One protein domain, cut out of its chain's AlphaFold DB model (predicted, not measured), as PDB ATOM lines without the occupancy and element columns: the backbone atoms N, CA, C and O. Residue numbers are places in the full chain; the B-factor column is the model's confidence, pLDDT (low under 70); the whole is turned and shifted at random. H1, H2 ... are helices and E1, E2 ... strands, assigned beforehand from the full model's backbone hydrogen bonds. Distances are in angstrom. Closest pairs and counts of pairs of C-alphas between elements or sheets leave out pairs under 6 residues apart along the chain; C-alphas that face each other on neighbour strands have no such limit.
ATOM      1  N   THR A 100      39.447 -15.645 -40.031       73.94
ATOM      2  CA  THR A 100      39.048 -16.471 -38.877       73.94
ATOM      3  C   THR A 100      37.738 -15.987 -38.257       73.94
ATOM      4  O   THR A 100      36.895 -16.808 -37.901       73.94
ATOM      5  N   THR A 101      37.518 -14.670 -38.218       84.81
ATOM      6  CA  THR A 101      36.268 -14.071 -37.730       84.81
ATOM      7  C   THR A 101      35.088 -14.422 -38.629       84.81
ATOM      8  O   THR A 101      34.046 -14.813 -38.113       84.81
ATOM      9  N   HIS A 102      35.236 -14.338 -39.956       83.56
ATOM     10  CA  HIS A 102      34.150 -14.684 -40.878       83.56
ATOM     11  C   HIS A 102      33.710 -16.142 -40.701       83.56
ATOM     12  O   HIS A 102      32.526 -16.422 -40.540       83.56
ATOM     13  N   HIS A 103      34.668 -17.071 -40.641       83.25
ATOM     14  CA  HIS A 103      34.359 -18.481 -40.394       83.25
ATOM     15  C   HIS A 103      33.705 -18.716 -39.027       83.25
ATOM     16  O   HIS A 103      32.755 -19.493 -38.934       83.25
ATOM     17  N   ALA A 104      34.170 -18.033 -37.978       87.94
ATOM     18  CA  ALA A 104      33.563 -18.118 -36.653       87.94
ATOM     19  C   ALA A 104      32.133 -17.547 -36.626       87.94
ATOM     20  O   ALA A 104      31.256 -18.116 -35.976       87.94
ATOM     21  N   ALA A 105      31.878 -16.461 -37.361       91.75
ATOM     22  CA  ALA A 105      30.555 -15.860 -37.482       91.75
ATOM     23  C   ALA A 105      29.583 -16.798 -38.208       91.75
ATOM     24  O   ALA A 105      28.512 -17.088 -37.674       91.75
ATOM     25  N   THR A 106      29.966 -17.343 -39.371       93.06
ATOM     26  CA  THR A 106      29.149 -18.338 -40.087       93.06
ATOM     27  C   THR A 106      28.844 -19.534 -39.189       93.06
ATOM     28  O   THR A 106      27.686 -19.935 -39.090       93.06
ATOM     29  N   TYR A 107      29.843 -20.056 -38.470       93.81
ATOM     30  CA  TYR A 107      29.644 -21.150 -37.518       93.81
ATOM     31  C   TYR A 107      28.591 -20.804 -36.454       93.81
ATOM     32  O   TYR A 107      27.671 -21.587 -36.223       93.81
ATOM     33  N   ALA A 108      28.688 -19.625 -35.831       95.19
ATOM     34  CA  ALA A 108      27.740 -19.184 -34.810       95.19
ATOM     35  C   ALA A 108      26.310 -19.052 -35.363       95.19
ATOM     36  O   ALA A 108      25.360 -19.535 -34.740       95.19
ATOM     37  N   HIS A 109      26.154 -18.463 -36.553       96.06
ATOM     38  CA  HIS A 109      24.858 -18.362 -37.222       96.06
ATOM     39  C   HIS A 109      24.275 -19.745 -37.534       96.06
ATOM     40  O   HIS A 109      23.121 -20.010 -37.195       96.06
ATOM     41  N   MET A 110      25.073 -20.661 -38.087       96.75
ATOM     42  CA  MET A 110      24.615 -22.017 -38.404       96.75
ATOM     43  C   MET A 110      24.255 -22.827 -37.155       96.75
ATOM     44  O   MET A 110      23.241 -23.522 -37.150       96.75
ATOM     45  N   ALA A 111      25.030 -22.700 -36.076       96.31
ATOM     46  CA  ALA A 111      24.713 -23.332 -34.798       96.31
ATOM     47  C   ALA A 111      23.375 -22.822 -34.234       96.31
ATOM     48  O   ALA A 111      22.556 -23.618 -33.776       96.31
ATOM     49  N   SER A 112      23.123 -21.510 -34.320       96.56
ATOM     50  CA  SER A 112      21.848 -20.919 -33.891       96.56
ATOM     51  C   SER A 112      20.665 -21.385 -34.747       96.56
ATOM     52  O   SER A 112      19.608 -21.708 -34.206       96.56
ATOM     53  N   LEU A 113      20.861 -21.504 -36.066       96.94
ATOM     54  CA  LEU A 113      19.854 -22.018 -36.990       96.94
ATOM     55  C   LEU A 113      19.512 -23.474 -36.665       96.94
ATOM     56  O   LEU A 113      18.339 -23.808 -36.528       96.94
ATOM     57  N   ILE A 114      20.524 -24.329 -36.494       96.50
ATOM     58  CA  ILE A 114      20.322 -25.731 -36.111       96.50
ATOM     59  C   ILE A 114      19.566 -25.825 -34.787       96.50
ATOM     60  O   ILE A 114      18.620 -26.600 -34.701       96.50
ATOM     61  N   ALA A 115      19.937 -25.036 -33.775       95.19
ATOM     62  CA  ALA A 115      19.247 -25.044 -32.487       95.19
ATOM     63  C   ALA A 115      17.764 -24.655 -32.626       95.19
ATOM     64  O   ALA A 115      16.897 -25.334 -32.076       95.19
ATOM     65  N   ALA A 116      17.459 -23.617 -33.410       94.44
ATOM     66  CA  ALA A 116      16.082 -23.199 -33.671       94.44
ATOM     67  C   ALA A 116      15.276 -24.283 -34.409       94.44
ATOM     68  O   ALA A 116      14.150 -24.594 -34.021       94.44
ATOM     69  N   GLN A 117      15.861 -24.900 -35.441       95.12
ATOM     70  CA  GLN A 117      15.205 -25.968 -36.200       95.12
ATOM     71  C   GLN A 117      15.067 -27.259 -35.386       95.12
ATOM     72  O   GLN A 117      14.088 -27.979 -35.543       95.12
ATOM     73  N   ASN A 118      16.001 -27.538 -34.477       94.62
ATOM     74  CA  ASN A 118      15.918 -28.677 -33.569       94.62
ATOM     75  C   ASN A 118      14.690 -28.581 -32.652       94.62
ATOM     76  O   ASN A 118      13.967 -29.563 -32.492       94.62
ATOM     77  N   GLU A 119      14.411 -27.397 -32.101       93.00
ATOM     78  CA  GLU A 119      13.195 -27.187 -31.308       93.00
ATOM     79  C   GLU A 119      11.920 -27.288 -32.150       93.00
ATOM     80  O   GLU A 119      10.925 -27.838 -31.679       93.00
ATOM     81  N   ALA A 120      11.946 -26.825 -33.404       90.50
ATOM     82  CA  ALA A 120      10.810 -26.976 -34.312       90.50
ATOM     83  C   ALA A 120      10.532 -28.455 -34.637       90.50
ATOM     84  O   ALA A 120       9.391 -28.911 -34.545       90.50
ATOM     85  N   VAL A 121      11.575 -29.227 -34.959       92.12
ATOM     86  CA  VAL A 121      11.482 -30.656 -35.301       92.12
ATOM     87  C   VAL A 121      10.972 -31.498 -34.131       92.12
ATOM     88  O   VAL A 121      10.244 -32.467 -34.356       92.12
ATOM     89  N   ARG A 122      11.270 -31.106 -32.886       89.75
ATOM     90  CA  ARG A 122      10.779 -31.791 -31.679       89.75
ATOM     91  C   ARG A 122       9.248 -31.818 -31.580       89.75
ATOM     92  O   ARG A 122       8.692 -32.706 -30.938       89.75
ATOM     93  N   LEU A 123       8.569 -30.851 -32.195       89.75
ATOM     94  CA  LEU A 123       7.108 -30.743 -32.196       89.75
ATOM     95  C   LEU A 123       6.454 -31.441 -33.400       89.75
ATOM     96  O   LEU A 123       5.228 -31.503 -33.475       89.75
ATOM     97  N   MET A 124       7.250 -31.953 -34.342       91.00
ATOM     98  CA  MET A 124       6.763 -32.589 -35.565       91.00
ATOM     99  C   MET A 124       6.459 -34.075 -35.345       91.00
ATOM    100  O   MET A 124       7.210 -34.792 -34.681       91.00
ATOM    101  N   THR A 125       5.390 -34.563 -35.974       92.06
ATOM    102  CA  THR A 125       5.111 -36.003 -36.079       92.06
ATOM    103  C   THR A 125       6.099 -36.696 -37.023       92.06
ATOM    104  O   THR A 125       6.757 -36.054 -37.841       92.06
ATOM    105  N   ASP A 126       6.173 -38.029 -36.985       90.94
ATOM    106  CA  ASP A 126       7.056 -38.800 -37.877       90.94
ATOM    107  C   ASP A 126       6.747 -38.593 -39.374       90.94
ATOM    108  O   ASP A 126       7.627 -38.695 -40.231       90.94
ATOM    109  N   GLU A 127       5.491 -38.310 -39.726       91.31
ATOM    110  CA  GLU A 127       5.108 -37.956 -41.097       91.31
ATOM    111  C   GLU A 127       5.624 -36.567 -41.485       91.31
ATOM    112  O   GLU A 127       6.234 -36.404 -42.542       91.31
ATOM    113  N   GLN A 128       5.474 -35.589 -40.591       92.50
ATOM    114  CA  GLN A 128       5.985 -34.234 -40.791       92.50
ATOM    115  C   GLN A 128       7.516 -34.206 -40.872       92.50
ATOM    116  O   GLN A 128       8.064 -33.548 -41.754       92.50
ATOM    117  N   LYS A 129       8.212 -34.979 -40.028       93.38
ATOM    118  CA  LYS A 129       9.673 -35.155 -40.081       93.38
ATOM    119  C   LYS A 129      10.123 -35.694 -41.443       93.38
ATOM    120  O   LYS A 129      11.072 -35.172 -42.028       93.38
ATOM    121  N   ARG A 130       9.414 -36.691 -41.992       93.12
ATOM    122  CA  ARG A 130       9.674 -37.210 -43.350       93.12
ATOM    123  C   ARG A 130       9.436 -36.148 -44.420       93.12
ATOM    124  O   ARG A 130      10.266 -36.000 -45.313       93.12
ATOM    125  N   HIS A 131       8.343 -35.395 -44.323       93.56
ATOM    126  CA  HIS A 131       8.054 -34.323 -45.274       93.56
ATOM    127  C   HIS A 131       9.134 -33.228 -45.248       93.56
ATOM    128  O   HIS A 131       9.656 -32.862 -46.299       93.56
ATOM    129  N   TYR A 132       9.542 -32.791 -44.054       94.19
ATOM    130  CA  TYR A 132      10.614 -31.816 -43.842       94.19
ATOM    131  C   TYR A 132      11.945 -32.268 -44.460       94.19
ATOM    132  O   TYR A 132      12.559 -31.535 -45.238       94.19
ATOM    133  N   ALA A 133      12.360 -33.503 -44.160       94.62
ATOM    134  CA  ALA A 133      13.586 -34.085 -44.693       94.62
ATOM    135  C   ALA A 133      13.555 -34.201 -46.222       94.62
ATOM    136  O   ALA A 133      14.541 -33.876 -46.879       94.62
ATOM    137  N   ASN A 134      12.419 -34.604 -46.801       94.44
ATOM    138  CA  ASN A 134      12.265 -34.724 -48.250       94.44
ATOM    139  C   ASN A 134      12.389 -33.369 -48.957       94.44
ATOM    140  O   ASN A 134      13.075 -33.283 -49.975       94.44
ATOM    141  N   LEU A 135      11.771 -32.313 -48.413       94.12
ATOM    142  CA  LEU A 135      11.868 -30.960 -48.971       94.12
ATOM    143  C   LEU A 135      13.320 -30.472 -48.991       94.12
ATOM    144  O   LEU A 135      13.820 -30.056 -50.034       94.12
ATOM    145  N   LEU A 136      14.020 -30.566 -47.859       94.88
ATOM    146  CA  LEU A 136      15.403 -30.096 -47.754       94.88
ATOM    147  C   LEU A 136      16.389 -30.978 -48.528       94.88
ATOM    148  O   LEU A 136      17.310 -30.461 -49.164       94.88
ATOM    149  N   SER A 137      16.179 -32.294 -48.544       93.00
ATOM    150  CA  SER A 137      17.008 -33.213 -49.326       93.00
ATOM    151  C   SER A 137      16.860 -32.958 -50.823       93.00
ATOM    152  O   SER A 137      17.864 -32.979 -51.530       93.00
ATOM    153  N   ALA A 138      15.652 -32.650 -51.308       91.81
ATOM    154  CA  ALA A 138      15.428 -32.299 -52.710       91.81
ATOM    155  C   ALA A 138      16.194 -31.028 -53.119       91.81
ATOM    156  O   ALA A 138      16.806 -31.002 -54.186       91.81
ATOM    157  N   VAL A 139      16.236 -30.011 -52.246       92.56
ATOM    158  CA  VAL A 139      17.042 -28.798 -52.477       92.56
ATOM    159  C   VAL A 139      18.531 -29.140 -52.579       92.56
ATOM    160  O   VAL A 139      19.222 -28.665 -53.478       92.56
ATOM    161  N   ASN A 140      19.036 -29.996 -51.688       90.19
ATOM    162  CA  ASN A 140      20.457 -30.353 -51.667       90.19
ATOM    163  C   ASN A 140      20.872 -31.280 -52.821       90.19
ATOM    164  O   ASN A 140      21.993 -31.161 -53.313       90.19
ATOM    165  N   GLN A 141      19.984 -32.157 -53.298       85.44
ATOM    166  CA  GLN A 141      20.257 -33.043 -54.439       85.44
ATOM    167  C   GLN A 141      20.539 -32.270 -55.733       85.44
ATOM    168  O   GLN A 141      21.365 -32.700 -56.531       85.44
ATOM    169  N   GLN A 142      19.883 -31.125 -55.930       77.44
ATOM    170  CA  GLN A 142      20.095 -30.272 -57.105       77.44
ATOM    171  C   GLN A 142      21.364 -29.417 -56.996       77.44
ATOM    172  O   GLN A 142      21.864 -28.923 -58.002       77.44
ATOM    173  N   ALA A 143      21.863 -29.220 -55.775       71.94
ATOM    174  CA  ALA A 143      22.879 -28.226 -55.479       71.94
ATOM    175  C   ALA A 143      24.305 -28.774 -55.407       71.94
ATOM    176  O   ALA A 143      25.243 -28.019 -55.648       71.94
ATOM    177  N   ALA A 144      24.489 -30.048 -55.041       73.44
ATOM    178  CA  ALA A 144      25.801 -30.590 -54.675       73.44
ATOM    179  C   ALA A 144      26.576 -29.598 -53.769       73.44
ATOM    180  O   ALA A 144      26.101 -29.238 -52.687       73.44
ATOM    181  N   SER A 145      27.751 -29.125 -54.201       74.81
ATOM    182  CA  SER A 145      28.550 -28.090 -53.524       74.81
ATOM    183  C   SER A 145      28.399 -26.686 -54.123       74.81
ATOM    184  O   SER A 145      29.032 -25.748 -53.643       74.81
ATOM    185  N   ASP A 146      27.537 -26.475 -55.116       86.31
ATOM    186  CA  ASP A 146      27.313 -25.168 -55.731       86.31
ATOM    187  C   ASP A 146      26.242 -24.375 -54.960       86.31
ATOM    188  O   ASP A 146      25.097 -24.794 -54.778       86.31
ATOM    189  N   LEU A 147      26.627 -23.199 -54.462       89.44
ATOM    190  CA  LEU A 147      25.718 -22.315 -53.731       89.44
ATOM    191  C   LEU A 147      24.677 -21.658 -54.653       89.44
ATOM    192  O   LEU A 147      23.572 -21.349 -54.210       89.44
ATOM    193  N   SER A 148      25.005 -21.435 -55.928       90.75
ATOM    194  CA  SER A 148      24.083 -20.847 -56.903       90.75
ATOM    195  C   SER A 148      22.956 -21.819 -57.262       90.75
ATOM    196  O   SER A 148      21.787 -21.428 -57.243       90.75
ATOM    197  N   ALA A 149      23.291 -23.098 -57.452       90.25
ATOM    198  CA  ALA A 149      22.325 -24.174 -57.623       90.25
ATOM    199  C   ALA A 149      21.468 -24.367 -56.359       90.25
ATOM    200  O   ALA A 149      20.245 -24.462 -56.464       90.25
ATOM    201  N   TYR A 150      22.071 -24.300 -55.161       92.50
ATOM    202  CA  TYR A 150      21.311 -24.302 -53.901       92.50
ATOM    203  C   TYR A 150      20.325 -23.132 -53.826       92.50
ATOM    204  O   TYR A 150      19.171 -23.324 -53.456       92.50
ATOM    205  N   ARG A 151      20.747 -21.922 -54.216       93.12
ATOM    206  CA  ARG A 151      19.887 -20.730 -54.229       93.12
ATOM    207  C   ARG A 151      18.705 -20.882 -55.186       93.12
ATOM    208  O   ARG A 151      17.595 -20.511 -54.817       93.12
ATOM    209  N   ALA A 152      18.932 -21.432 -56.377       92.19
ATOM    210  CA  ALA A 152      17.877 -21.689 -57.355       92.19
ATOM    211  C   ALA A 152      16.891 -22.773 -56.884       92.19
ATOM    212  O   ALA A 152      15.684 -22.634 -57.063       92.19
ATOM    213  N   ALA A 153      17.389 -23.830 -56.241       91.44
ATOM    214  CA  ALA A 153      16.547 -24.886 -55.689       91.44
ATOM    215  C   ALA A 153      15.749 -24.405 -54.462       91.44
ATOM    216  O   ALA A 153      14.562 -24.694 -54.327       91.44
ATOM    217  N   ALA A 154      16.376 -23.622 -53.582       91.75
ATOM    218  CA  ALA A 154      15.730 -23.069 -52.397       91.75
ATOM    219  C   ALA A 154      14.664 -22.025 -52.745       91.75
ATOM    220  O   ALA A 154      13.643 -21.979 -52.067       91.75
ATOM    221  N   SER A 155      14.846 -21.221 -53.799       88.31
ATOM    222  CA  SER A 155      13.830 -20.247 -54.227       88.31
ATOM    223  C   SER A 155      12.569 -20.900 -54.806       88.31
ATOM    224  O   SER A 155      11.521 -20.257 -54.861       88.31
ATOM    225  N   ALA A 156      12.642 -22.177 -55.201       86.31
ATOM    226  CA  ALA A 156      11.472 -22.967 -55.571       86.31
ATOM    227  C   ALA A 156      10.642 -23.403 -54.349       86.31
ATOM    228  O   ALA A 156       9.462 -23.738 -54.503       86.31
ATOM    229  N   LEU A 157      11.215 -23.372 -53.136       86.62
ATOM    230  CA  LEU A 157      10.428 -23.474 -51.909       86.62
ATOM    231  C   LEU A 157       9.564 -22.217 -51.795       86.62
ATOM    232  O   LEU A 157      10.059 -21.092 -51.854       86.62
ATOM    233  N   LYS A 158       8.260 -22.400 -51.610       78.12
ATOM    234  CA  LYS A 158       7.341 -21.277 -51.438       78.12
ATOM    235  C   LYS A 158       7.361 -20.813 -49.987       78.12
ATOM    236  O   LYS A 158       7.193 -21.625 -49.079       78.12
ATOM    237  N   ALA A 159       7.528 -19.506 -49.788       69.94
ATOM    238  CA  ALA A 159       7.194 -18.872 -48.522       69.94
ATOM    239  C   ALA A 159       5.690 -19.059 -48.307       69.94
ATOM    240  O   ALA A 159       4.889 -18.565 -49.101       69.94
ATOM    241  N   GLN A 160       5.310 -19.819 -47.286       70.38
ATOM    242  CA  GLN A 160       3.905 -19.989 -46.951       70.38
ATOM    243  C   GLN A 160       3.525 -18.930 -45.915       70.38
ATOM    244  O   GLN A 160       4.043 -18.941 -44.797       70.38
ATOM    245  N   ASP A 161       2.620 -18.018 -46.278       65.88
ATOM    246  CA  ASP A 161       2.055 -17.044 -45.341       65.88
ATOM    247  C   ASP A 161       1.062 -17.744 -44.404       65.88
ATOM    248  O   ASP A 161      -0.144 -17.805 -44.647       65.88
ATOM    249  N   CYS A 162       1.583 -18.305 -43.313       68.31
ATOM    250  CA  CYS A 162       0.773 -18.915 -42.263       68.31
ATOM    251  C   CYS A 162       0.102 -17.839 -41.396       68.31
ATOM    252  O   CYS A 162       0.559 -17.542 -40.292       68.31
ATOM    253  N   GLN A 163      -1.003 -17.259 -41.870       61.78
ATOM    254  CA  GLN A 163      -1.833 -16.358 -41.064       61.78
ATOM    255  C   GLN A 163      -3.036 -17.133 -40.485       61.78
ATOM    256  O   GLN A 163      -4.026 -17.393 -41.158       61.78
ATOM    257  N   ALA A 164      -2.908 -17.520 -39.211       59.66
ATOM    258  CA  ALA A 164      -3.920 -18.077 -38.294       59.66
ATOM    259  C   ALA A 164      -4.324 -19.571 -38.382       59.66
ATOM    260  O   ALA A 164      -4.616 -20.140 -37.331       59.66
ATOM    261  N   SER A 165      -4.287 -20.255 -39.532       63.69
ATOM    262  CA  SER A 165      -4.530 -21.715 -39.577       63.69
ATOM    263  C   SER A 165      -3.805 -22.397 -40.738       63.69
ATOM    264  O   SER A 165      -4.383 -22.604 -41.802       63.69
ATOM    265  N   CYS A 166      -2.532 -22.745 -40.543       75.25
ATOM    266  CA  CYS A 166      -1.794 -23.537 -41.526       75.25
ATOM    267  C   CYS A 166      -2.136 -25.019 -41.390       75.25
ATOM    268  O   CYS A 166      -2.185 -25.555 -40.276       75.25
ATOM    269  N   ALA A 167      -2.324 -25.697 -42.523       82.38
ATOM    270  CA  ALA A 167      -2.367 -27.149 -42.511       82.38
ATOM    271  C   ALA A 167      -1.028 -27.698 -41.966       82.38
ATOM    272  O   ALA A 167       0.025 -27.082 -42.165       82.38
ATOM    273  N   PRO A 168      -1.011 -28.871 -41.307       79.94
ATOM    274  CA  PRO A 168       0.207 -29.412 -40.699       79.94
ATOM    275  C   PRO A 168       1.407 -29.533 -41.654       79.94
ATOM    276  O   PRO A 168       2.543 -29.364 -41.218       79.94
ATOM    277  N   ASN A 169       1.170 -29.791 -42.945       83.38
ATOM    278  CA  ASN A 169       2.226 -29.885 -43.962       83.38
ATOM    279  C   ASN A 169       2.679 -28.513 -44.488       83.38
ATOM    280  O   ASN A 169       3.844 -28.342 -44.838       83.38
ATOM    281  N   GLU A 170       1.793 -27.517 -44.489       86.75
ATOM    282  CA  GLU A 170       2.115 -26.139 -44.879       86.75
ATOM    283  C   GLU A 170       3.058 -25.481 -43.870       86.75
ATOM    284  O   GLU A 170       4.025 -24.823 -44.252       86.75
ATOM    285  N   LEU A 171       2.831 -25.736 -42.578       86.88
ATOM    286  CA  LEU A 171       3.724 -25.281 -41.516       86.88
ATOM    287  C   LEU A 171       5.136 -25.877 -41.668       86.88
ATOM    288  O   LEU A 171       6.135 -25.175 -41.523       86.88
ATOM    289  N   VAL A 172       5.232 -27.166 -42.003       91.00
ATOM    290  CA  VAL A 172       6.519 -27.841 -42.245       91.00
ATOM    291  C   VAL A 172       7.245 -27.246 -43.452       91.00
ATOM    292  O   VAL A 172       8.457 -27.030 -43.393       91.00
ATOM    293  N   ALA A 173       6.516 -26.937 -44.528       90.25
ATOM    294  CA  ALA A 173       7.081 -26.269 -45.695       90.25
ATOM    295  C   ALA A 173       7.608 -24.864 -45.355       90.25
ATOM    296  O   ALA A 173       8.694 -24.501 -45.812       90.25
ATOM    297  N   ALA A 174       6.908 -24.113 -44.497       89.50
ATOM    298  CA  ALA A 174       7.372 -22.816 -44.004       89.50
ATOM    299  C   ALA A 174       8.680 -22.931 -43.198       89.50
ATOM    300  O   ALA A 174       9.606 -22.150 -43.421       89.50
ATOM    301  N   TYR A 175       8.806 -23.937 -42.322       91.69
ATOM    302  CA  TYR A 175      10.061 -24.194 -41.604       91.69
ATOM    303  C   TYR A 175      11.206 -24.568 -42.552       91.69
ATOM    304  O   TYR A 175      12.312 -24.046 -42.404       91.69
ATOM    305  N   ALA A 176      10.957 -25.420 -43.553       93.81
ATOM    306  CA  ALA A 176      11.973 -25.797 -44.542       93.81
ATOM    307  C   ALA A 176      12.421 -24.587 -45.376       93.81
ATOM    308  O   ALA A 176      13.621 -24.377 -45.574       93.81
ATOM    309  N   TYR A 177      11.464 -23.755 -45.802       93.19
ATOM    310  CA  TYR A 177      11.721 -22.482 -46.470       93.19
ATOM    311  C   TYR A 177      12.609 -21.579 -45.609       93.19
ATOM    312  O   TYR A 177      13.659 -21.129 -46.075       93.19
ATOM    313  N   GLN A 178      12.228 -21.362 -44.345       93.44
ATOM    314  CA  GLN A 178      12.980 -20.528 -43.412       93.44
ATOM    315  C   GLN A 178      14.400 -21.067 -43.209       93.44
ATOM    316  O   GLN A 178      15.352 -20.286 -43.235       93.44
ATOM    317  N   ALA A 179      14.560 -22.379 -43.031       95.25
ATOM    318  CA  ALA A 179      15.862 -22.994 -42.814       95.25
ATOM    319  C   ALA A 179      16.799 -22.798 -44.014       95.25
ATOM    320  O   ALA A 179      17.925 -22.322 -43.844       95.25
ATOM    321  N   ALA A 180      16.319 -23.085 -45.228       95.19
ATOM    322  CA  ALA A 180      17.101 -22.927 -46.451       95.19
ATOM    323  C   ALA A 180      17.473 -21.457 -46.724       95.19
ATOM    324  O   ALA A 180      18.624 -21.160 -47.046       95.19
ATOM    325  N   HIS A 181      16.533 -20.522 -46.543       94.44
ATOM    326  CA  HIS A 181      16.779 -19.094 -46.791       94.44
ATOM    327  C   HIS A 181      17.676 -18.454 -45.730       94.44
ATOM    328  O   HIS A 181      18.530 -17.635 -46.065       94.44
ATOM    329  N   THR A 182      17.539 -18.857 -44.463       95.12
ATOM    330  CA  THR A 182      18.430 -18.385 -43.392       95.12
ATOM    331  C   THR A 182      19.858 -18.875 -43.622       95.12
ATOM    332  O   THR A 182      20.802 -18.111 -43.443       95.12
ATOM    333  N   ALA A 183      20.037 -20.121 -44.072       95.69
ATOM    334  CA  ALA A 183      21.358 -20.624 -44.444       95.69
ATOM    335  C   ALA A 183      21.950 -19.850 -45.635       95.69
ATOM    336  O   ALA A 183      23.103 -19.418 -45.577       95.69
ATOM    337  N   LEU A 184      21.140 -19.585 -46.666       94.56
ATOM    338  CA  LEU A 184      21.545 -18.810 -47.842       94.56
ATOM    339  C   LEU A 184      21.970 -17.378 -47.526       94.56
ATOM    340  O   LEU A 184      22.884 -16.872 -48.173       94.56
ATOM    341  N   ALA A 185      21.338 -16.734 -46.544       94.38
ATOM    342  CA  ALA A 185      21.710 -15.389 -46.102       94.38
ATOM    343  C   ALA A 185      23.143 -15.311 -45.536       94.38
ATOM    344  O   ALA A 185      23.699 -14.223 -45.414       94.38
ATOM    345  N   HIS A 186      23.740 -16.459 -45.212       94.31
ATOM    346  CA  HIS A 186      25.089 -16.591 -44.671       94.31
ATOM    347  C   HIS A 186      25.990 -17.485 -45.545       94.31
ATOM    348  O   HIS A 186      26.933 -18.091 -45.032       94.31
ATOM    349  N   ASP A 187      25.684 -17.590 -46.844       93.38
ATOM    350  CA  ASP A 187      26.422 -18.394 -47.833       93.38
ATOM    351  C   ASP A 187      26.633 -19.862 -47.417       93.38
ATOM    352  O   ASP A 187      27.653 -20.499 -47.704       93.38
ATOM    353  N   ALA A 188      25.634 -20.409 -46.727       94.44
ATOM    354  CA  ALA A 188      25.597 -21.780 -46.258       94.44
ATOM    355  C   ALA A 188      24.425 -22.549 -46.877       94.44
ATOM    356  O   ALA A 188      23.505 -21.995 -47.482       94.44
ATOM    357  N   ARG A 189      24.469 -23.865 -46.700       94.50
ATOM    358  CA  ARG A 189      23.461 -24.832 -47.124       94.50
ATOM    359  C   ARG A 189      22.959 -25.553 -45.886       94.50
ATOM    360  O   ARG A 189      23.757 -25.946 -45.033       94.50
ATOM    361  N   PHE A 190      21.653 -25.739 -45.803       95.62
ATOM    362  CA  PHE A 190      21.012 -26.499 -44.739       95.62
ATOM    363  C   PHE A 190      20.332 -27.737 -45.310       95.62
ATOM    364  O   PHE A 190      19.733 -27.688 -46.388       95.62
ATOM    365  N   ASN A 191      20.413 -28.843 -44.582       95.69
ATOM    366  CA  ASN A 191      19.756 -30.091 -44.918       95.69
ATOM    367  C   ASN A 191      19.238 -30.799 -43.662       95.69
ATOM    368  O   ASN A 191      19.733 -30.580 -42.555       95.69
ATOM    369  N   ALA A 192      18.267 -31.683 -43.853       95.19
ATOM    370  CA  ALA A 192      17.788 -32.599 -42.835       95.19
ATOM    371  C   ALA A 192      17.613 -33.984 -43.461       95.19
ATOM    372  O   ALA A 192      16.912 -34.139 -44.459       95.19
ATOM    373  N   VAL A 193      18.249 -34.988 -42.865       93.44
ATOM    374  CA  VAL A 193      18.182 -36.389 -43.307       93.44
ATOM    375  C   VAL A 193      17.937 -37.287 -42.107       93.44
ATOM    376  O   VAL A 193      18.231 -36.896 -40.984       93.44
ATOM    377  N   PHE A 194      17.426 -38.497 -42.303       92.31
ATOM    378  CA  PHE A 194      17.368 -39.461 -41.204       92.31
ATOM    379  C   PHE A 194      18.772 -39.932 -40.828       92.31
ATOM    380  O   PHE A 194      19.599 -40.205 -41.700       92.31
ATOM    381  N   CYS A 195      19.045 -40.004 -39.528       88.62
ATOM    382  CA  CYS A 195      20.333 -40.469 -39.038       88.62
ATOM    383  C   CYS A 195      20.498 -41.974 -39.300       88.62
ATOM    384  O   CYS A 195      19.581 -42.759 -39.053       88.62
ATOM    385  N   ALA A 196      21.678 -42.387 -39.770       83.44
ATOM    386  CA  ALA A 196      21.955 -43.783 -40.120       83.44
ATOM    387  C   ALA A 196      21.850 -44.737 -38.915       83.44
ATOM    388  O   ALA A 196      21.437 -45.885 -39.062       83.44
ATOM    389  N   ASP A 197      22.191 -44.256 -37.719       82.06
ATOM    390  CA  ASP A 197      22.152 -45.023 -36.475       82.06
ATOM    391  C   ASP A 197      20.757 -45.088 -35.835       82.06
ATOM    392  O   ASP A 197      20.487 -45.986 -35.038       82.06
ATOM    393  N   ASN A 198      19.858 -44.160 -36.183       83.19
ATOM    394  CA  ASN A 198      18.490 -44.152 -35.684       83.19
ATOM    395  C   ASN A 198      17.518 -43.536 -36.709       83.19
ATOM    396  O   ASN A 198      17.417 -42.309 -36.798       83.19
ATOM    397  N   PRO A 199      16.711 -44.356 -37.410       80.31
ATOM    398  CA  PRO A 199      15.808 -43.882 -38.458       80.31
ATOM    399  C   PRO A 199      14.605 -43.083 -37.929       80.31
ATOM    400  O   PRO A 199      13.790 -42.625 -38.724       80.31
ATOM    401  N   LYS A 200      14.459 -42.915 -36.607       83.88
ATOM    402  CA  LYS A 200      13.441 -42.038 -36.000       83.88
ATOM    403  C   LYS A 200      13.950 -40.618 -35.737       83.88
ATOM    404  O   LYS A 200      13.151 -39.727 -35.463       83.88
ATOM    405  N   GLN A 201      15.263 -40.406 -35.804       89.06
ATOM    406  CA  GLN A 201      15.898 -39.119 -35.536       89.06
ATOM    407  C   GLN A 201      16.320 -38.446 -36.839       89.06
ATOM    408  O   GLN A 201      16.808 -39.101 -37.764       89.06
ATOM    409  N   LEU A 202      16.155 -37.124 -36.898       92.88
ATOM    410  CA  LEU A 202      16.676 -36.323 -37.999       92.88
ATOM    411  C   LEU A 202      18.061 -35.784 -37.644       92.88
ATOM    412  O   LEU A 202      18.280 -35.223 -36.576       92.88
ATOM    413  N   CYS A 203      18.984 -35.917 -38.577       94.00
ATOM    414  CA  CYS A 203      20.290 -35.296 -38.581       94.00
ATOM    415  C   CYS A 203      20.162 -33.972 -39.335       94.00
ATOM    416  O   CYS A 203      19.982 -33.950 -40.555       94.00
ATOM    417  N   LEU A 204      20.226 -32.875 -38.585       95.56
ATOM    418  CA  LEU A 204      20.255 -31.519 -39.115       95.56
ATOM    419  C   LEU A 204      21.692 -31.176 -39.488       95.56
ATOM    420  O   LEU A 204      22.599 -31.336 -38.669       95.56
ATOM    421  N   ILE A 205      21.895 -30.724 -40.719       95.44
ATOM    422  CA  ILE A 205      23.215 -30.495 -41.297       95.44
ATOM    423  C   ILE A 205      23.260 -29.067 -41.823       95.44
ATOM    424  O   ILE A 205      22.461 -28.697 -42.678       95.44
ATOM    425  N   ALA A 206      24.225 -28.282 -41.359       95.94
ATOM    426  CA  ALA A 206      24.562 -26.998 -41.961       95.94
ATOM    427  C   ALA A 206      25.995 -27.059 -42.488       95.94
ATOM    428  O   ALA A 206      26.898 -27.416 -41.737       95.94
ATOM    429  N   ALA A 207      26.215 -26.716 -43.754       94.19
ATOM    430  CA  ALA A 207      27.531 -26.741 -44.389       94.19
ATOM    431  C   ALA A 207      27.778 -25.468 -45.200       94.19
ATOM    432  O   ALA A 207      26.847 -24.900 -45.763       94.19
ATOM    433  N   TRP A 208      29.027 -25.017 -45.282       92.69
ATOM    434  CA  TRP A 208      29.405 -23.821 -46.041       92.69
ATOM    435  C   TRP A 208      30.689 -24.042 -46.843       92.69
ATOM    436  O   TRP A 208      31.318 -25.104 -46.798       92.69
ATOM    437  N   GLY A 209      31.042 -23.045 -47.656       88.81
ATOM    438  CA  GLY A 209      32.166 -23.146 -48.581       88.81
ATOM    439  C   GLY A 209      31.957 -24.286 -49.582       88.81
ATOM    440  O   GLY A 209      30.871 -24.438 -50.148       88.81
ATOM    441  N   GLN A 210      32.992 -25.107 -49.757       86.19
ATOM    442  CA  GLN A 210      33.009 -26.254 -50.678       86.19
ATOM    443  C   GLN A 210      32.436 -27.542 -50.058       86.19
ATOM    444  O   GLN A 210      32.597 -28.626 -50.617       86.19
ATOM    445  N   THR A 211      31.807 -27.454 -48.882       89.56
ATOM    446  CA  THR A 211      31.223 -28.618 -48.203       89.56
ATOM    447  C   THR A 211      29.753 -28.773 -48.576       89.56
ATOM    448  O   THR A 211      28.966 -27.825 -48.498       89.56
ATOM    449  N   GLN A 212      29.376 -29.985 -48.964       90.69
ATOM    450  CA  GLN A 212      27.996 -30.373 -49.210       90.69
ATOM    451  C   GLN A 212      27.297 -30.684 -47.881       90.69
ATOM    452  O   GLN A 212      27.859 -31.362 -47.016       90.69
ATOM    453  N   ALA A 213      26.047 -30.246 -47.719       93.00
ATOM    454  CA  ALA A 213      25.246 -30.534 -46.526       93.00
ATOM    455  C   ALA A 213      24.636 -31.950 -46.583       93.00
ATOM    456  O   ALA A 213      23.427 -32.133 -46.470       93.00
ATOM    457  N   ILE A 214      25.469 -32.968 -46.795       91.31
ATOM    458  CA  ILE A 214      25.060 -34.377 -46.887       91.31
ATOM    459  C   ILE A 214      25.946 -35.268 -46.017       91.31
ATOM    460  O   ILE A 214      27.088 -34.918 -45.704       91.31
ATOM    461  N   ILE A 215      25.415 -36.437 -45.666       89.44
ATOM    462  CA  ILE A 215      26.162 -37.536 -45.055       89.44
ATOM    463  C   ILE A 215      26.397 -38.585 -46.141       89.44
ATOM    464  O   ILE A 215      25.444 -39.037 -46.773       89.44
ATOM    465  N   SER A 216      27.655 -38.936 -46.392       86.81
ATOM    466  CA  SER A 216      28.014 -39.927 -47.407       86.81
ATOM    467  C   SER A 216      29.385 -40.535 -47.129       86.81
ATOM    468  O   SER A 216      30.335 -39.819 -46.812       86.81
ATOM    469  N   ASP A 217      29.489 -41.853 -47.300       81.62
ATOM    470  CA  ASP A 217      30.754 -42.589 -47.210       81.62
ATOM    471  C   ASP A 217      31.515 -42.636 -48.540       81.62
ATOM    472  O   ASP A 217      32.722 -42.888 -48.559       81.62
ATOM    473  N   THR A 218      30.816 -42.387 -49.651       74.75
ATOM    474  CA  THR A 218      31.337 -42.518 -51.019       74.75
ATOM    475  C   THR A 218      31.801 -41.191 -51.609       74.75
ATOM    476  O   THR A 218      32.681 -41.179 -52.464       74.75
ATOM    477  N   VAL A 219      31.267 -40.065 -51.129       67.12
ATOM    478  CA  VAL A 219      31.705 -38.718 -51.524       67.12
ATOM    479  C   VAL A 219      32.922 -38.344 -50.665       67.12
ATOM    480  O   VAL A 219      32.789 -37.669 -49.643       67.12
ATOM    481  N   ARG A 220      34.109 -38.865 -51.021       59.34
ATOM    482  CA  ARG A 220      35.354 -38.731 -50.238       59.34
ATOM    483  C   ARG A 220      36.466 -37.944 -50.943       59.34
ATOM    484  O   ARG A 220      37.128 -38.454 -51.828       59.34
ATOM    485  N   THR A 221      36.802 -36.815 -50.316       55.19
ATOM    486  CA  THR A 221      38.162 -36.312 -50.002       55.19
ATOM    487  C   THR A 221      39.173 -35.958 -51.090       55.19
ATOM    488  O   THR A 221      40.250 -35.488 -50.725       55.19
ATOM    489  N   ASP A 222      38.871 -36.058 -52.370       47.94
ATOM    490  CA  ASP A 222      39.629 -35.325 -53.370       47.94
ATOM    491  C   ASP A 222      38.890 -34.042 -53.753       47.94
ATOM    492  O   ASP A 222      37.831 -34.041 -54.368       47.94
ATOM    493  N   VAL A 223      39.496 -32.894 -53.446       52.12
ATOM    494  CA  VAL A 223      39.235 -31.650 -54.191       52.12
ATOM    495  C   VAL A 223      39.867 -31.791 -55.590       52.12
ATOM    496  O   VAL A 223      40.575 -30.911 -56.067       52.12
ATOM    497  N   GLN A 224      39.685 -32.939 -56.235       45.00
ATOM    498  CA  GLN A 224      39.843 -33.094 -57.663       45.00
ATOM    499  C   GLN A 224      38.421 -32.964 -58.225       45.00
ATOM    500  O   GLN A 224      37.480 -33.573 -57.733       45.00
ATOM    501  N   ASP A 225      38.250 -32.069 -59.193       49.38
ATOM    502  CA  ASP A 225      37.022 -31.894 -59.986       49.38
ATOM    503  C   ASP A 225      35.885 -31.045 -59.391       49.38
ATOM    504  O   ASP A 225      34.781 -31.022 -59.930       49.38
ATOM    505  N   GLY A 226      36.132 -30.266 -58.330       52.62
ATOM    506  CA  GLY A 226      35.174 -29.238 -57.880       52.62
ATOM    507  C   GLY A 226      33.851 -29.786 -57.323       52.62
ATOM    508  O   GLY A 226      32.930 -29.016 -57.071       52.62
ATOM    509  N   ALA A 227      33.759 -31.099 -57.086       57.28
ATOM    510  CA  ALA A 227      32.555 -31.751 -56.580       57.28
ATOM    511  C   ALA A 227      32.254 -31.399 -55.111       57.28
ATOM    512  O   ALA A 227      31.106 -31.474 -54.680       57.28
ATOM    513  N   GLY A 228      33.233 -30.912 -54.348       69.56
ATOM    514  CA  GLY A 228      33.069 -30.558 -52.936       69.56
ATOM    515  C   GLY A 228      32.906 -31.779 -52.025       69.56
ATOM    516  O   GLY A 228      32.515 -32.862 -52.451       69.56
ATOM    517  N   VAL A 229      33.245 -31.615 -50.749       85.75
ATOM    518  CA  VAL A 229      33.349 -32.728 -49.787       85.75
ATOM    519  C   VAL A 229      32.020 -32.898 -49.047       85.75
ATOM    520  O   VAL A 229      31.393 -31.903 -48.684       85.75
ATOM    521  N   ALA A 230      31.570 -34.133 -48.800       89.44
ATOM    522  CA  ALA A 230      30.434 -34.370 -47.905       89.44
ATOM    523  C   ALA A 230      30.752 -33.910 -46.472       89.44
ATOM    524  O   ALA A 230      31.910 -33.817 -46.071       89.44
ATOM    525  N   CYS A 231      29.731 -33.624 -45.669       91.06
ATOM    526  CA  CYS A 231      29.947 -33.116 -44.316       91.06
ATOM    527  C   CYS A 231      30.508 -34.196 -43.376       91.06
ATOM    528  O   CYS A 231      31.525 -33.996 -42.704       91.06
ATOM    529  N   ALA A 232      29.863 -35.363 -43.354       90.44
ATOM    530  CA  ALA A 232      30.234 -36.473 -42.486       90.44
ATOM    531  C   ALA A 232      30.035 -37.834 -43.169       90.44
ATOM    532  O   ALA A 232      29.305 -37.961 -44.153       90.44
ATOM    533  N   PHE A 233      30.702 -38.842 -42.620       87.50
ATOM    534  CA  PHE A 233      30.490 -40.261 -42.879       87.50
ATOM    535  C   PHE A 233      29.204 -40.750 -42.197       87.50
ATOM    536  O   PHE A 233      28.732 -40.144 -41.228       87.50
ATOM    537  N   GLY A 234      28.662 -41.878 -42.657       83.50
ATOM    538  CA  GLY A 234      27.510 -42.545 -42.042       83.50
ATOM    539  C   GLY A 234      27.761 -42.970 -40.591       83.50
ATOM    540  O   GLY A 234      26.822 -43.068 -39.805       83.50
ATOM    541  N   ASP A 235      29.030 -43.143 -40.209       81.31
ATOM    542  CA  ASP A 235      29.463 -43.426 -38.835       81.31
ATOM    543  C   ASP A 235      29.543 -42.179 -37.925       81.31
ATOM    544  O   ASP A 235      29.881 -42.285 -36.745       81.31
ATOM    545  N   GLY A 236      29.223 -40.992 -38.454       80.69
ATOM    546  CA  GLY A 236      29.196 -39.729 -37.715       80.69
ATOM    547  C   GLY A 236      30.541 -39.007 -37.614       80.69
ATOM    548  O   GLY A 236      30.608 -37.937 -37.002       80.69
ATOM    549  N   ARG A 237      31.619 -39.533 -38.208       88.19
ATOM    550  CA  ARG A 237      32.887 -38.796 -38.311       88.19
ATOM    551  C   ARG A 237      32.790 -37.723 -39.392       88.19
ATOM    552  O   ARG A 237      32.244 -37.959 -40.461       88.19
ATOM    553  N   TYR A 238      33.371 -36.554 -39.149       89.75
ATOM    554  CA  TYR A 238      33.474 -35.510 -40.169       89.75
ATOM    555  C   TYR A 238      34.512 -35.882 -41.234       89.75
ATOM    556  O   TYR A 238      35.553 -36.470 -40.918       89.75
ATOM    557  N   HIS A 239      34.259 -35.508 -42.491       88.75
ATOM    558  CA  HIS A 239      35.287 -35.596 -43.530       88.75
ATOM    559  C   HIS A 239      36.403 -34.580 -43.269       88.75
ATOM    560  O   HIS A 239      36.189 -33.518 -42.678       88.75
ATOM    561  N   GLN A 240      37.624 -34.889 -43.710       85.69
ATOM    562  CA  GLN A 240      38.738 -33.954 -43.553       85.69
ATOM    563  C   GLN A 240      38.510 -32.690 -44.387       85.69
ATOM    564  O   GLN A 240      38.160 -32.768 -45.561       85.69
ATOM    565  N   GLY A 241      38.715 -31.523 -43.771       82.38
ATOM    566  CA  GLY A 241      38.489 -30.227 -44.415       82.38
ATOM    567  C   GLY A 241      37.015 -29.828 -44.549       82.38
ATOM    568  O   GLY A 241      36.743 -28.748 -45.070       82.38
ATOM    569  N   ALA A 242      36.077 -30.648 -44.058       88.25
ATOM    570  CA  ALA A 242      34.661 -30.308 -44.061       88.25
ATOM    571  C   ALA A 242      34.379 -29.106 -43.150       88.25
ATOM    572  O   ALA A 242      34.826 -29.027 -42.002       88.25
ATOM    573  N   GLN A 243      33.607 -28.167 -43.680       91.56
ATOM    574  CA  GLN A 243      33.144 -26.964 -43.009       91.56
ATOM    575  C   GLN A 243      31.642 -27.088 -42.773       91.56
ATOM    576  O   GLN A 243      30.830 -26.636 -43.582       91.56
ATOM    577  N   CYS A 244      31.272 -27.780 -41.698       94.00
ATOM    578  CA  CYS A 244      29.878 -28.065 -41.401       94.00
ATOM    579  C   CYS A 244      29.621 -28.396 -39.925       94.00
ATOM    580  O   CYS A 244      30.544 -28.570 -39.129       94.00
ATOM    581  N   ILE A 245      28.339 -28.486 -39.576       94.62
ATOM    582  CA  ILE A 245      27.819 -28.882 -38.269       94.62
ATOM    583  C   ILE A 245      26.725 -29.925 -38.507       94.62
ATOM    584  O   ILE A 245      25.819 -29.682 -39.307       94.62
ATOM    585  N   VAL A 246      26.792 -31.053 -37.797       93.75
ATOM    586  CA  VAL A 246      25.730 -32.069 -37.755       93.75
ATOM    587  C   VAL A 246      25.207 -32.193 -36.333       93.75
ATOM    588  O   VAL A 246      25.986 -32.383 -35.397       93.75
ATOM    589  N   VAL A 247      23.888 -32.120 -36.168       93.19
ATOM    590  CA  VAL A 247      23.219 -32.332 -34.879       93.19
ATOM    591  C   VAL A 247      22.085 -33.329 -35.049       93.19
ATOM    592  O   VAL A 247      21.267 -33.213 -35.961       93.19
ATOM    593  N   LYS A 248      22.031 -34.306 -34.142       91.25
ATOM    594  CA  LYS A 248      20.904 -35.233 -34.035       91.25
ATOM    595  C   LYS A 248      19.766 -34.542 -33.298       91.25
ATOM    596  O   LYS A 248      19.964 -34.040 -32.194       91.25
ATOM    597  N   SER A 249      18.600 -34.537 -33.918       88.38
ATOM    598  CA  SER A 249      17.358 -34.029 -33.347       88.38
ATOM    599  C   SER A 249      16.494 -35.167 -32.818       88.38
ATOM    600  O   SER A 249      16.612 -36.315 -33.256       88.38
ATOM    601  N   TYR A 250      15.653 -34.834 -31.841       73.50
ATOM    602  CA  TYR A 250      14.830 -35.781 -31.090       73.50
ATOM    603  C   TYR A 250      13.413 -35.906 -31.665       73.50
ATOM    604  O   TYR A 250      12.816 -34.905 -32.120       73.50
TER     605      TYR A 250
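This is residues 100 to 250 of the 250 residues of an uncharacterized protein of Moraxella caviae (UniProt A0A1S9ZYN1). A small three-stranded sheet, E1 E2 E5, has two helices over one face, H1 over E2 and E5 and H2 over E1, while H4 lies beside the strands, over none of them, and touches both H1 and H2, with H3 packed on H2 and H4. The short strand pair E3 E4 sits by the sheet, away from H1 and H4. The printed part has 151 residues with four named helices followed by five named strands, class mixed; E1 E2 E5 is antiparallel, E3 E4 parallel. It is compact, radius of gyration of the C-alphas 14.7 A, spanning 49 by 31 by 28 A.

H1, residues 100 to 122, touches H4, residues 168 to 184, at a shallow tilt of 5 degrees, opposite ways; the closest C-alphas, of Met 110 and Ala 183, are 7.0 A apart. H4, the hub, also touches H2, residues 126 to 143, with C-alphas of Tyr 132 and Val 172 closest at 5.9 A, and H3, residues 147 to 155, with those of Ala 154 and Ala 180 closest at 6.1 A. E1, residues 188 to 195, and E2, residues 198 to 208, form a hairpin, with N 191 and O 205 at 2.8 A, within hydrogen-bond range. E5, residues 244 to 248, is antiparallel to E2, with N 204 and O 247 at 2.8 A. H1 and H4 on one face of this sheet make two layers; H2 is on the same face. E3, residues 211 to 215, is parallel to E4, residues 229 to 232, with N 212 and O 229 at 2.8 A. Every O i to N i+4 pair is within hydrogen-bond range in H1 and H3, 12 of 14 in H2 and 12 of 13 in H4.

H1 begins at C-alpha 100 (39.048, -16.471, -38.877) and is 32.9 A long; H2 is 25.9 A, H4 24.9 A and E2 25.3 A, bending by 82 degrees at residue 201. E5 ends at C-alpha 248 (20.904, -35.233, -34.035).

The C-alphas farthest apart, of Ala 164 and Gln 224, are 50.2 A apart. The printed part has no cut. Links H3 to H4, E3 to E4 and E4 to E5 are long. pLDDT is under 70 at residues 159, 161 to 165 and 219 to 228.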